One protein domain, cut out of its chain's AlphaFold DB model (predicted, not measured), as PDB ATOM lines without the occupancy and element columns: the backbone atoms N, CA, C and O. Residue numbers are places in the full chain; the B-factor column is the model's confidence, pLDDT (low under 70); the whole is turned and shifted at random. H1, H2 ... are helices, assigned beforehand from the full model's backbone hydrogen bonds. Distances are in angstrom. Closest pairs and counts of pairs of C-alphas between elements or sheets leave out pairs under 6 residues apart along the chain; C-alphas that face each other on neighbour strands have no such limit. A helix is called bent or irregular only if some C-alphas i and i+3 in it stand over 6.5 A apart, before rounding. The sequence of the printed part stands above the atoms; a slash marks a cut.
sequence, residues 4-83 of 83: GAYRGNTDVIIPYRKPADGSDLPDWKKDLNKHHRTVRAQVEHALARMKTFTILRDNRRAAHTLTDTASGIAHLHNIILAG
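Overview. This is residues 4 to 83 of the 83 residues of the protein "DDE Tnp4 domain-containing protein" of Salinispora tropica (strain ATCC BAA-916 / DSM 44818 / CNB-440) (UniProt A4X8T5). One long helix, H1, makes the length of the model; the unnamed stretch of residues 4 to 26 folds back along one side of its first half, and a helical hairpin of H2 and H3 sits at its last part, where H3 crosses it. The tip of the unnamed stretch, residues 19 to 24, sticks out at one end, and residues 78 to 83 at the other. The printed part has 80 residues with three named helices in the order H1, H2, H3 and no named strand; the class is all helix. It is loose, with a radius of gyration of the C-alphas of 15.5 A, and spans 50 by 25 by 17 A, only just a rod.

Arrangement. Residues 4 to 26 hold no named element and lead into H1, residues 27 to 52. A tight link of one residue leads to H2, residues 54 to 59. H1, with residues 50 to 51 alone, and H2 only just touch, with 3 pairs of C-alphas within 8 A, and only at the corner by their link; the closest C-alphas, of Met 50 and Arg 57, are 7.0 A apart. A tight link of three residues leads to H3, residues 63 to 81. H2 and H3 form a helical hairpin, opposite ways at a shallow tilt of 28 degrees; their closest C-alphas, of Leu 56 and Thr 69, are 6.6 A apart. H3 touches H1 at a steep tilt of 61 degrees, the same way, through residues 70 to 77 of H3 and 43 to 50 of H1; the closest C-alphas, of Ala 46 and Ala 74, are 6.7 A apart. In H2 every O i to N i+4 pair is within hydrogen-bond range; in H1 19 of 22 are, and in H3 13 of 15.

Along the chain. H1 begins at C-alpha 27, (212.629, 147.567, 112.249), and is 39.9 A long; it is irregular, with C-alphas 49 and 52 7.2 A apart. H2 is 9.1 A long. H3 is 27.1 A long and ends at C-alpha 81, (218.318, 123.345, 141.035); it is irregular, with C-alphas 64 and 67 7.3 A apart, and has a kink of 27 degrees near residue 70.

Size, cuts and confidence. The two C-alphas farthest apart, of Asp 21 and Gly 83, are 52.9 A apart. The printed part has no cut, and neither link between helices is long. The mean pLDDT of the printed part is 77.0; residues 4 to 5, 47, 49 to 66 and 83 are under 70.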
ATOM      1  N   GLY A   4     198.604 144.039 128.251       67.25
ATOM      2  CA  GLY A   4     197.571 145.057 128.400       67.25
ATOM      3  C   GLY A   4     197.253 145.417 129.854       67.25
ATOM      4  O   GLY A   4     196.850 146.548 130.092       67.25
ATOM      5  N   ALA A   5     197.473 144.509 130.812       67.19
ATOM      6  CA  ALA A   5     197.226 144.761 132.233       67.19
ATOM      7  C   ALA A   5     198.218 145.760 132.858       67.19
ATOM      8  O   ALA A   5     197.912 146.340 133.893       67.19
ATOM      9  N   TYR A   6     199.376 145.981 132.224       70.81
ATOM     10  CA  TYR A   6     200.401 146.932 132.673       70.81
ATOM     11  C   TYR A   6     200.393 148.233 131.864       70.81
ATOM     12  O   TYR A   6     201.282 149.067 132.006       70.81
ATOM     13  N   ARG A   7     199.400 148.428 130.988       72.00
ATOM     14  CA  ARG A   7     199.320 149.619 130.140       72.00
ATOM     15  C   ARG A   7     199.216 150.887 130.991       72.00
ATOM     16  O   ARG A   7     198.349 150.981 131.849       72.00
ATOM     17  N   GLY A   8     200.064 151.868 130.686       75.12
ATOM     18  CA  GLY A   8     200.128 153.139 131.413       75.12
ATOM     19  C   GLY A   8     201.041 153.101 132.638       75.12
ATOM     20  O   GLY A   8     201.262 154.141 133.245       75.12
ATOM     21  N   ASN A   9     201.603 151.937 132.975       75.00
ATOM     22  CA  ASN A   9     202.630 151.835 133.995       75.00
ATOM     23  C   ASN A   9     204.006 152.163 133.392       75.00
ATOM     24  O   ASN A   9     204.459 151.482 132.474       75.00
ATOM     25  N   THR A  10     204.654 153.207 133.905       78.69
ATOM     26  CA  THR A  10     205.995 153.647 133.486       78.69
ATOM     27  C   THR A  10     207.119 152.742 133.980       78.69
ATOM     28  O   THR A  10     208.201 152.756 133.400       78.69
ATOM     29  N   ASP A  11     206.862 151.928 135.001       74.44
ATOM     30  CA  ASP A  11     207.839 151.031 135.628       74.44
ATOM     31  C   ASP A  11     207.993 149.709 134.857       74.44
ATOM     32  O   ASP A  11     208.848 148.886 135.182       74.44
ATOM     33  N   VAL A  12     207.164 149.472 133.831       74.69
ATOM     34  CA  VAL A  12     207.161 148.226 133.055       74.69
ATOM     35  C   VAL A  12     207.327 148.523 131.569       74.69
ATOM     36  O   VAL A  12     206.531 149.233 130.959       74.69
ATOM     37  N   ILE A  13     208.335 147.907 130.950       83.12
ATOM     38  CA  ILE A  13     208.539 147.974 129.501       83.12
ATOM     39  C   ILE A  13     207.535 147.043 128.809       83.12
ATOM     40  O   ILE A  13     207.491 145.837 129.072       83.12
ATOM     41  N   ILE A  14     206.747 147.600 127.890       85.69
ATOM     42  CA  ILE A  14     205.673 146.912 127.162       85.69
ATOM     43  C   ILE A  14     206.031 146.871 125.669       85.69
ATOM     44  O   ILE A  14     206.526 147.874 125.150       85.69
ATOM     45  N   PRO A  15     205.779 145.766 124.942       89.19
ATOM     46  CA  PRO A  15     206.082 145.699 123.518       89.19
ATOM     47  C   PRO A  15     205.272 146.726 122.716       89.19
ATOM     48  O   PRO A  15     204.083 146.951 122.968       89.19
ATOM     49  N   TYR A  16     205.900 147.306 121.693       89.75
ATOM     50  CA  TYR A  16     205.241 148.223 120.770       89.75
ATOM     51  C   TYR A  16     204.135 147.498 120.004       89.75
ATOM     52  O   TYR A  16     204.356 146.438 119.412       89.75
ATOM     53  N   ARG A  17     202.940 148.085 119.982       87.50
ATOM     54  CA  ARG A  17     201.836 147.585 119.158       87.50
ATOM     55  C   ARG A  17     201.961 148.058 117.722       87.50
ATOM     56  O   ARG A  17     202.549 149.104 117.458       87.50
ATOM     57  N   LYS A  18     201.342 147.296 116.818       86.38
ATOM     58  CA  LYS A  18     201.078 147.798 115.475       86.38
ATOM     59  C   LYS A  18     200.245 149.089 115.576       86.38
ATOM     60  O   LYS A  18     199.277 149.104 116.346       86.38
ATOM     61  N   PRO A  19     200.649 150.150 114.867       86.19
ATOM     62  CA  PRO A  19     199.864 151.361 114.677       86.19
ATOM     63  C   PRO A  19     198.407 151.082 114.277       86.19
ATOM     64  O   PRO A  19     198.115 150.107 113.584       86.19
ATOM     65  N   ALA A  20     197.488 151.941 114.728       85.44
ATOM     66  CA  ALA A  20     196.057 151.815 114.428       85.44
ATOM     67  C   ALA A  20     195.734 152.057 112.944       85.44
ATOM     68  O   ALA A  20     194.736 151.555 112.442       85.44
ATOM     69  N   ASP A  21     196.604 152.791 112.253       88.44
ATOM     70  CA  ASP A  21     196.548 153.043 110.811       88.44
ATOM     71  C   ASP A  21     196.998 151.836 109.961       88.44
ATOM     72  O   ASP A  21     196.964 151.895 108.735       88.44
ATOM     73  N   GLY A  22     197.414 150.731 110.594       84.38
ATOM     74  CA  GLY A  22     197.846 149.511 109.911       84.38
ATOM     75  C   GLY A  22     199.264 149.572 109.339       84.38
ATOM     76  O   GLY A  22     199.720 148.576 108.774       84.38
ATOM     77  N   SER A  23     199.976 150.690 109.512       89.25
ATOM     78  CA  SER A  23     201.372 150.809 109.105       89.25
ATOM     79  C   SER A  23     202.258 149.825 109.867       89.25
ATOM     80  O   SER A  23     201.976 149.401 110.995       89.25
ATOM     81  N   ASP A  24     203.339 149.403 109.220       88.50
ATOM     82  CA  ASP A  24     204.240 148.429 109.807       88.50
ATOM     83  C   ASP A  24     205.191 149.101 110.805       88.50
ATOM     84  O   ASP A  24     205.588 150.258 110.661       88.50
ATOM     85  N   LEU A  25     205.560 148.370 111.858       90.25
ATOM     86  CA  LEU A  25     206.510 148.888 112.839       90.25
ATOM     87  C   LEU A  25     207.888 149.093 112.181       90.25
ATOM     88  O   LEU A  25     208.343 148.188 111.478       90.25
ATOM     89  N   PRO A  26     208.583 150.210 112.467       93.25
ATOM     90  CA  PRO A  26     209.998 150.358 112.147       93.25
ATOM     91  C   PRO A  26     210.819 149.180 112.679       93.25
ATOM     92  O   PRO A  26     210.525 148.662 113.763       93.25
ATOM     93  N   ASP A  27     211.868 148.790 111.956       93.12
ATOM     94  CA  ASP A  27     212.629 147.567 112.249       93.12
ATOM     95  C   ASP A  27     213.230 147.558 113.658       93.12
ATOM     96  O   ASP A  27     213.076 146.578 114.384       93.12
ATOM     97  N   TRP A  28     213.743 148.693 114.138       93.88
ATOM     98  CA  TRP A  28     214.259 148.797 115.508       93.88
ATOM     99  C   TRP A  28     213.199 148.501 116.589       93.88
ATOM    100  O   TRP A  28     213.512 147.936 117.638       93.88
ATOM    101  N   LYS A  29     211.917 148.825 116.342       92.62
ATOM    102  CA  LYS A  29     210.813 148.477 117.259       92.62
ATOM    103  C   LYS A  29     210.474 146.991 117.182       92.62
ATOM    104  O   LYS A  29     210.108 146.393 118.195       92.62
ATOM    105  N   LYS A  30     210.572 146.391 115.990       92.81
ATOM    106  CA  LYS A  30     210.384 144.946 115.794       92.81
ATOM    107  C   LYS A  30     211.478 144.158 116.522       92.81
ATOM    108  O   LYS A  30     211.147 143.198 117.223       92.81
ATOM    109  N   ASP A  31     212.724 144.609 116.439       93.75
ATOM    110  CA  ASP A  31     213.865 143.997 117.123       93.75
ATOM    111  C   ASP A  31     213.745 144.099 118.644       93.75
ATOM    112  O   ASP A  31     213.881 143.088 119.342       93.75
ATOM    113  N   LEU A  32     213.369 145.269 119.176       91.69
ATOM    114  CA  LEU A  32     213.115 145.405 120.612       91.69
ATOM    115  C   LEU A  32     211.982 144.480 121.078       91.69
ATOM    116  O   LEU A  32     212.111 143.806 122.097       91.69
ATOM    117  N   ASN A  33     210.893 144.377 120.310       92.06
ATOM    118  CA  ASN A  33     209.810 143.439 120.609       92.06
ATOM    119  C   ASN A  33     210.273 141.972 120.588       92.06
ATOM    120  O   ASN A  33     209.753 141.157 121.352       92.06
ATOM    121  N   LYS A  34     211.228 141.601 119.726       93.06
ATOM    122  CA  LYS A  34     211.815 140.252 119.696       93.06
ATOM    123  C   LYS A  34     212.638 139.977 120.957       93.06
ATOM    124  O   LYS A  34     212.474 138.919 121.570       93.06
ATOM    125  N   HIS A  35     213.467 140.934 121.372       90.31
ATOM    126  CA  HIS A  35     214.229 140.828 122.614       90.31
ATOM    127  C   HIS A  35     213.298 140.745 123.833       90.31
ATOM    128  O   HIS A  35     213.412 139.817 124.635       90.31
ATOM    129  N   HIS A  36     212.297 141.629 123.903       89.25
ATOM    130  CA  HIS A  36     211.281 141.635 124.959       89.25
ATOM    131  C   HIS A  36     210.572 140.285 125.084       89.25
ATOM    132  O   HIS A  36     210.519 139.729 126.177       89.25
ATOM    133  N   ARG A  37     210.103 139.701 123.971       88.38
ATOM    134  CA  ARG A  37     209.464 138.370 123.980       88.38
ATOM    135  C   ARG A  37     210.382 137.278 124.522       88.38
ATOM    136  O   ARG A  37     209.899 136.397 125.223       88.38
ATOM    137  N   THR A  38     211.676 137.337 124.213       89.69
ATOM    138  CA  THR A  38     212.659 136.345 124.673       89.69
ATOM    139  C   THR A  38     212.822 136.410 126.191       89.69
ATOM    140  O   THR A  38     212.645 135.401 126.874       89.69
ATOM    141  N   VAL A  39     213.068 137.608 126.728       85.06
ATOM    142  CA  VAL A  39     213.206 137.832 128.177       85.06
ATOM    143  C   VAL A  39     211.896 137.511 128.898       85.06
ATOM    144  O   VAL A  39     211.883 136.792 129.896       85.06
ATOM    145  N   ARG A  40     210.761 137.973 128.362       83.00
ATOM    146  CA  ARG A  40     209.440 137.700 128.930       83.00
ATOM    147  C   ARG A  40     209.143 136.209 128.988       83.00
ATOM    148  O   ARG A  40     208.611 135.762 129.997       83.00
ATOM    149  N   ALA A  41     209.473 135.444 127.950       85.56
ATOM    150  CA  ALA A  41     209.262 134.001 127.959       85.56
ATOM    151  C   ALA A  41     210.040 133.332 129.100       85.56
ATOM    152  O   ALA A  41     209.469 132.505 129.806       85.56
ATOM    153  N   GLN A  42     211.298 133.726 129.327       82.62
ATOM    154  CA  GLN A  42     212.119 133.215 130.432       82.62
ATOM    155  C   GLN A  42     211.519 133.567 131.798       82.62
ATOM    156  O   GLN A  42     211.366 132.687 132.647       82.62
ATOM    157  N   VAL A  43     211.119 134.831 131.984       76.69
ATOM    158  CA  VAL A  43     210.457 135.294 133.210       76.69
ATOM    159  C   VAL A  43     209.148 134.539 133.421       76.69
ATOM    160  O   VAL A  43     208.958 133.953 134.476       76.69
ATOM    161  N   GLU A  44     208.259 134.465 132.427       77.31
ATOM    162  CA  GLU A  44     206.993 133.730 132.539       77.31
ATOM    163  C   GLU A  44     207.213 132.237 132.831       77.31
ATOM    164  O   GLU A  44     206.446 131.667 133.606       77.31
ATOM    165  N   HIS A  45     208.269 131.612 132.296       81.25
ATOM    166  CA  HIS A  45     208.634 130.229 132.622       81.25
ATOM    167  C   HIS A  45     209.068 130.071 134.085       81.25
ATOM    168  O   HIS A  45     208.608 129.155 134.768       81.25
ATOM    169  N   ALA A  46     209.919 130.972 134.586       73.00
ATOM    170  CA  ALA A  46     210.289 131.007 135.998       73.00
ATOM    171  C   ALA A  46     209.052 131.248 136.881       73.00
ATOM    172  O   ALA A  46     208.842 130.541 137.866       73.00
ATOM    173  N   LEU A  47     208.169 132.168 136.470       69.00
ATOM    174  CA  LEU A  47     206.926 132.469 137.175       69.00
ATOM    175  C   LEU A  47     205.946 131.282 137.179       69.00
ATOM    176  O   LEU A  47     205.259 131.047 138.169       69.00
ATOM    177  N   ALA A  48     205.861 130.513 136.092       73.56
ATOM    178  CA  ALA A  48     205.006 129.329 136.009       73.56
ATOM    179  C   ALA A  48     205.448 128.225 136.986       73.56
ATOM    180  O   ALA A  48     204.606 127.496 137.515       73.56
ATOM    181  N   ARG A  49     206.751 128.148 137.287       69.31
ATOM    182  CA  ARG A  49     207.315 127.242 138.299       69.31
ATOM    183  C   ARG A  49     207.041 127.691 139.741       69.31
ATOM    184  O   ARG A  49     207.211 126.902 140.661       69.31
ATOM    185  N   MET A  50     206.523 128.904 139.958       64.94
ATOM    186  CA  MET A  50     206.194 129.436 141.289       64.94
ATOM    187  C   MET A  50     204.919 128.877 141.935       64.94
ATOM    188  O   MET A  50     204.486 129.409 142.958       64.94
ATOM    189  N   LYS A  51     204.266 127.837 141.395       59.97
ATOM    190  CA  LYS A  51     203.091 127.228 142.062       59.97
ATOM    191  C   LYS A  51     203.403 126.787 143.506       59.97
ATOM    192  O   LYS A  51     202.490 126.707 144.319       59.97
ATOM    193  N   THR A  52     204.683 126.591 143.817       57.62
ATOM    194  CA  THR A  52     205.238 126.247 145.133       57.62
ATOM    195  C   THR A  52     205.436 127.451 146.079       57.62
ATOM    196  O   THR A  52     205.677 127.247 147.262       57.62
ATOM    197  N   PHE A  53     205.320 128.703 145.606       62.78
ATOM    198  CA  PHE A  53     205.677 129.921 146.363       62.78
ATOM    199  C   PHE A  53     204.561 130.985 146.350       62.78
ATOM    200  O   PHE A  53     204.672 132.044 145.724       62.78
ATOM    201  N   THR A  54     203.466 130.713 147.067       63.59
ATOM    202  CA  THR A  54     202.235 131.531 147.104       63.59
ATOM    203  C   THR A  54     202.462 132.998 147.510       63.59
ATOM    204  O   THR A  54     201.880 133.886 146.898       63.59
ATOM    205  N   ILE A  55     203.369 133.280 148.456       63.69
ATOM    206  CA  ILE A  55     203.659 134.651 148.940       63.69
ATOM    207  C   ILE A  55     204.267 135.536 147.836       63.69
ATOM    208  O   ILE A  55     203.924 136.712 147.694       63.69
ATOM    209  N   LEU A  56     205.140 134.966 147.001       62.97
ATOM    210  CA  LEU A  56     205.762 135.679 145.878       62.97
ATOM    211  C   LEU A  56     204.766 135.878 144.724       62.97
ATOM    212  O   LEU A  56     204.832 136.864 143.991       62.97
ATOM    213  N   ARG A  57     203.795 134.965 144.581       63.69
ATOM    214  CA  ARG A  57     202.718 135.072 143.587       63.69
ATOM    215  C   ARG A  57     201.811 136.276 143.838       63.69
ATOM    216  O   ARG A  57     201.334 136.868 142.869       63.69
ATOM    217  N   ASP A  58     201.562 136.618 145.095       67.38
ATOM    218  CA  ASP A  58     200.619 137.680 145.455       67.38
ATOM    219  C   ASP A  58     201.269 139.078 145.391       67.38
ATOM    220  O   ASP A  58     200.609 140.039 144.992       67.38
ATOM    221  N   ASN A  59     202.587 139.175 145.612       62.75
ATOM    222  CA  ASN A  59     203.348 140.429 145.484       62.75
ATOM    223  C   ASN A  59     203.410 140.981 144.045       62.75
ATOM    224  O   ASN A  59     203.433 142.192 143.854       62.75
ATOM    225  N   ARG A  60     203.328 140.131 143.010       59.03
ATOM    226  CA  ARG A  60     203.431 140.547 141.589       59.03
ATOM    227  C   ARG A  60     202.277 141.422 141.069       59.03
ATOM    228  O   ARG A  60     202.345 141.926 139.948       59.03
ATOM    229  N   ARG A  61     201.162 141.520 141.811       62.44
ATOM    230  CA  ARG A  61     200.019 142.385 141.447       62.44
ATOM    231  C   ARG A  61     200.350 143.869 141.626       62.44
ATOM    232  O   ARG A  61     199.722 144.700 140.976       62.44
ATOM    233  N   ALA A  62     201.351 144.187 142.440       63.44
ATOM    234  CA  ALA A  62     201.933 145.509 142.551       63.44
ATOM    235  C   ALA A  62     203.084 145.619 141.541       63.44
ATOM    236  O   ALA A  62     204.200 145.196 141.798       63.44
ATOM    237  N   ALA A  63     202.805 146.137 140.348       58.38
ATOM    238  CA  ALA A  63     203.761 146.181 139.238       58.38
ATOM    239  C   ALA A  63     205.144 146.791 139.579       58.38
ATOM    240  O   ALA A  63     206.132 146.393 138.972       58.38
ATOM    241  N   HIS A  64     205.231 147.683 140.574       66.56
ATOM    242  CA  HIS A  64     206.486 148.293 141.031       66.56
ATOM    243  C   HIS A  64     207.423 147.320 141.771       66.56
ATOM    244  O   HIS A  64     208.626 147.544 141.801       66.56
ATOM    245  N   THR A  65     206.914 146.221 142.341       65.81
ATOM    246  CA  THR A  65     207.742 145.205 143.022       65.81
ATOM    247  C   THR A  65     208.171 144.077 142.085       65.81
ATOM    248  O   THR A  65     208.831 143.128 142.514       65.81
ATOM    249  N   LEU A  66     207.779 144.134 140.806       67.69
ATOM    250  CA  LEU A  66     207.933 143.025 139.867       67.69
ATOM    251  C   LEU A  66     209.404 142.659 139.636       67.69
ATOM    252  O   LEU A  66     209.718 141.473 139.574       67.69
ATOM    253  N   THR A  67     210.291 143.651 139.548       70.12
ATOM    254  CA  THR A  67     211.731 143.447 139.322       70.12
ATOM    255  C   THR A  67     212.393 142.730 140.498       70.12
ATOM    256  O   THR A  67     213.055 141.706 140.302       70.12
ATOM    257  N   ASP A  68     212.159 143.209 141.722       72.00
ATOM    258  CA  ASP A  68     212.719 142.611 142.938       72.00
ATOM    259  C   ASP A  68     212.137 141.215 143.178       72.00
ATOM    260  O   ASP A  68     212.859 140.259 143.464       72.00
ATOM    261  N   THR A  69     210.827 141.072 142.961       71.12
ATOM    262  CA  THR A  69     210.120 139.797 143.096       71.12
ATOM    263  C   THR A  69     210.664 138.768 142.103       71.12
ATOM    264  O   THR A  69     211.033 137.667 142.510       71.12
ATOM    265  N   ALA A  70     210.767 139.113 140.812       71.12
ATOM    266  CA  ALA A  70     211.286 138.219 139.774       71.12
ATOM    267  C   ALA A  70     212.737 137.792 140.046       71.12
ATOM    268  O   ALA A  70     213.070 136.617 139.873       71.12
ATOM    269  N   SER A  71     213.574 138.717 140.525       73.75
ATOM    270  CA  SER A  71     214.972 138.441 140.874       73.75
ATOM    271  C   SER A  71     215.085 137.484 142.063       73.75
ATOM    272  O   SER A  71     215.816 136.495 141.988       73.75
ATOM    273  N   GLY A  72     214.304 137.706 143.126       75.06
ATOM    274  CA  GLY A  72     214.250 136.804 144.280       75.06
ATOM    275  C   GLY A  72     213.792 135.390 143.906       75.06
ATOM    276  O   GLY A  72     214.361 134.403 144.372       75.06
ATOM    277  N   ILE A  73     212.820 135.272 142.997       71.62
ATOM    278  CA  ILE A  73     212.338 133.976 142.492       71.62
ATOM    279  C   ILE A  73     213.421 133.251 141.693       71.62
ATOM    280  O   ILE A  73     213.652 132.064 141.922       71.62
ATOM    281  N   ALA A  74     214.074 133.945 140.756       74.12
ATOM    282  CA  ALA A  74     215.137 133.357 139.948       74.12
ATOM    283  C   ALA A  74     216.286 132.850 140.833       74.12
ATOM    284  O   ALA A  74     216.794 131.752 140.619       74.12
ATOM    285  N   HIS A  75     216.637 133.611 141.874       78.12
ATOM    286  CA  HIS A  75     217.656 133.223 142.841       78.12
ATOM    287  C   HIS A  75     217.276 131.955 143.625       78.12
ATOM    288  O   HIS A  75     218.041 130.992 143.630       78.12
ATOM    289  N   LEU A  76     216.075 131.907 144.216       74.88
ATOM    290  CA  LEU A  76     215.592 130.728 144.952       74.88
ATOM    291  C   LEU A  76     215.489 129.483 144.060       74.88
ATOM    292  O   LEU A  76     215.844 128.385 144.479       74.88
ATOM    293  N   HIS A  77     215.041 129.649 142.816       71.81
ATOM    294  CA  HIS A  77     214.979 128.561 141.844       71.81
ATOM    295  C   HIS A  77     216.369 127.998 141.518       71.81
ATOM    296  O   HIS A  77     216.536 126.782 141.459       71.81
ATOM    297  N   ASN A  78     217.368 128.863 141.335       77.81
ATOM    298  CA  ASN A  78     218.738 128.425 141.071       77.81
ATOM    299  C   ASN A  78     219.334 127.669 142.266       77.81
ATOM    300  O   ASN A  78     220.033 126.686 142.051       77.81
ATOM    301  N   ILE A  79     219.011 128.070 143.501       81.31
ATOM    302  CA  ILE A  79     219.401 127.326 144.709       81.31
ATOM    303  C   ILE A  79     218.776 125.926 144.714       81.31
ATOM    304  O   ILE A  79     219.479 124.954 144.960       81.31
ATOM    305  N   ILE A  80     217.481 125.806 144.404       75.50
ATOM    306  CA  ILE A  80     216.781 124.507 144.366       75.50
ATOM    307  C   ILE A  80     217.350 123.589 143.281       75.50
ATOM    308  O   ILE A  80     217.462 122.391 143.503       75.50
ATOM    309  N   LEU A  81     217.704 124.130 142.112       77.00
ATOM    310  CA  LEU A  81     218.318 123.345 141.035       77.00
ATOM    311  C   LEU A  81     219.775 122.957 141.304       77.00
ATOM    312  O   LEU A  81     220.255 122.002 140.704       77.00
ATOM    313  N   ALA A  82     220.480 123.715 142.144       81.88
ATOM    314  CA  ALA A  82     221.855 123.425 142.541       81.88
ATOM    315  C   ALA A  82     221.955 122.434 143.721       81.88
ATOM    316  O   ALA A  82     223.075 122.139 144.140       81.88
ATOM    317  N   GLY A  83     220.811 121.978 144.260       53.41
ATOM    318  CA  GLY A  83     220.698 120.890 145.240       53.41
ATOM    319  C   GLY A  83     220.550 119.531 144.573       53.41
ATOM    320  O   GLY A  83     219.437 118.969 144.663       53.41
TER     321      GLY A  83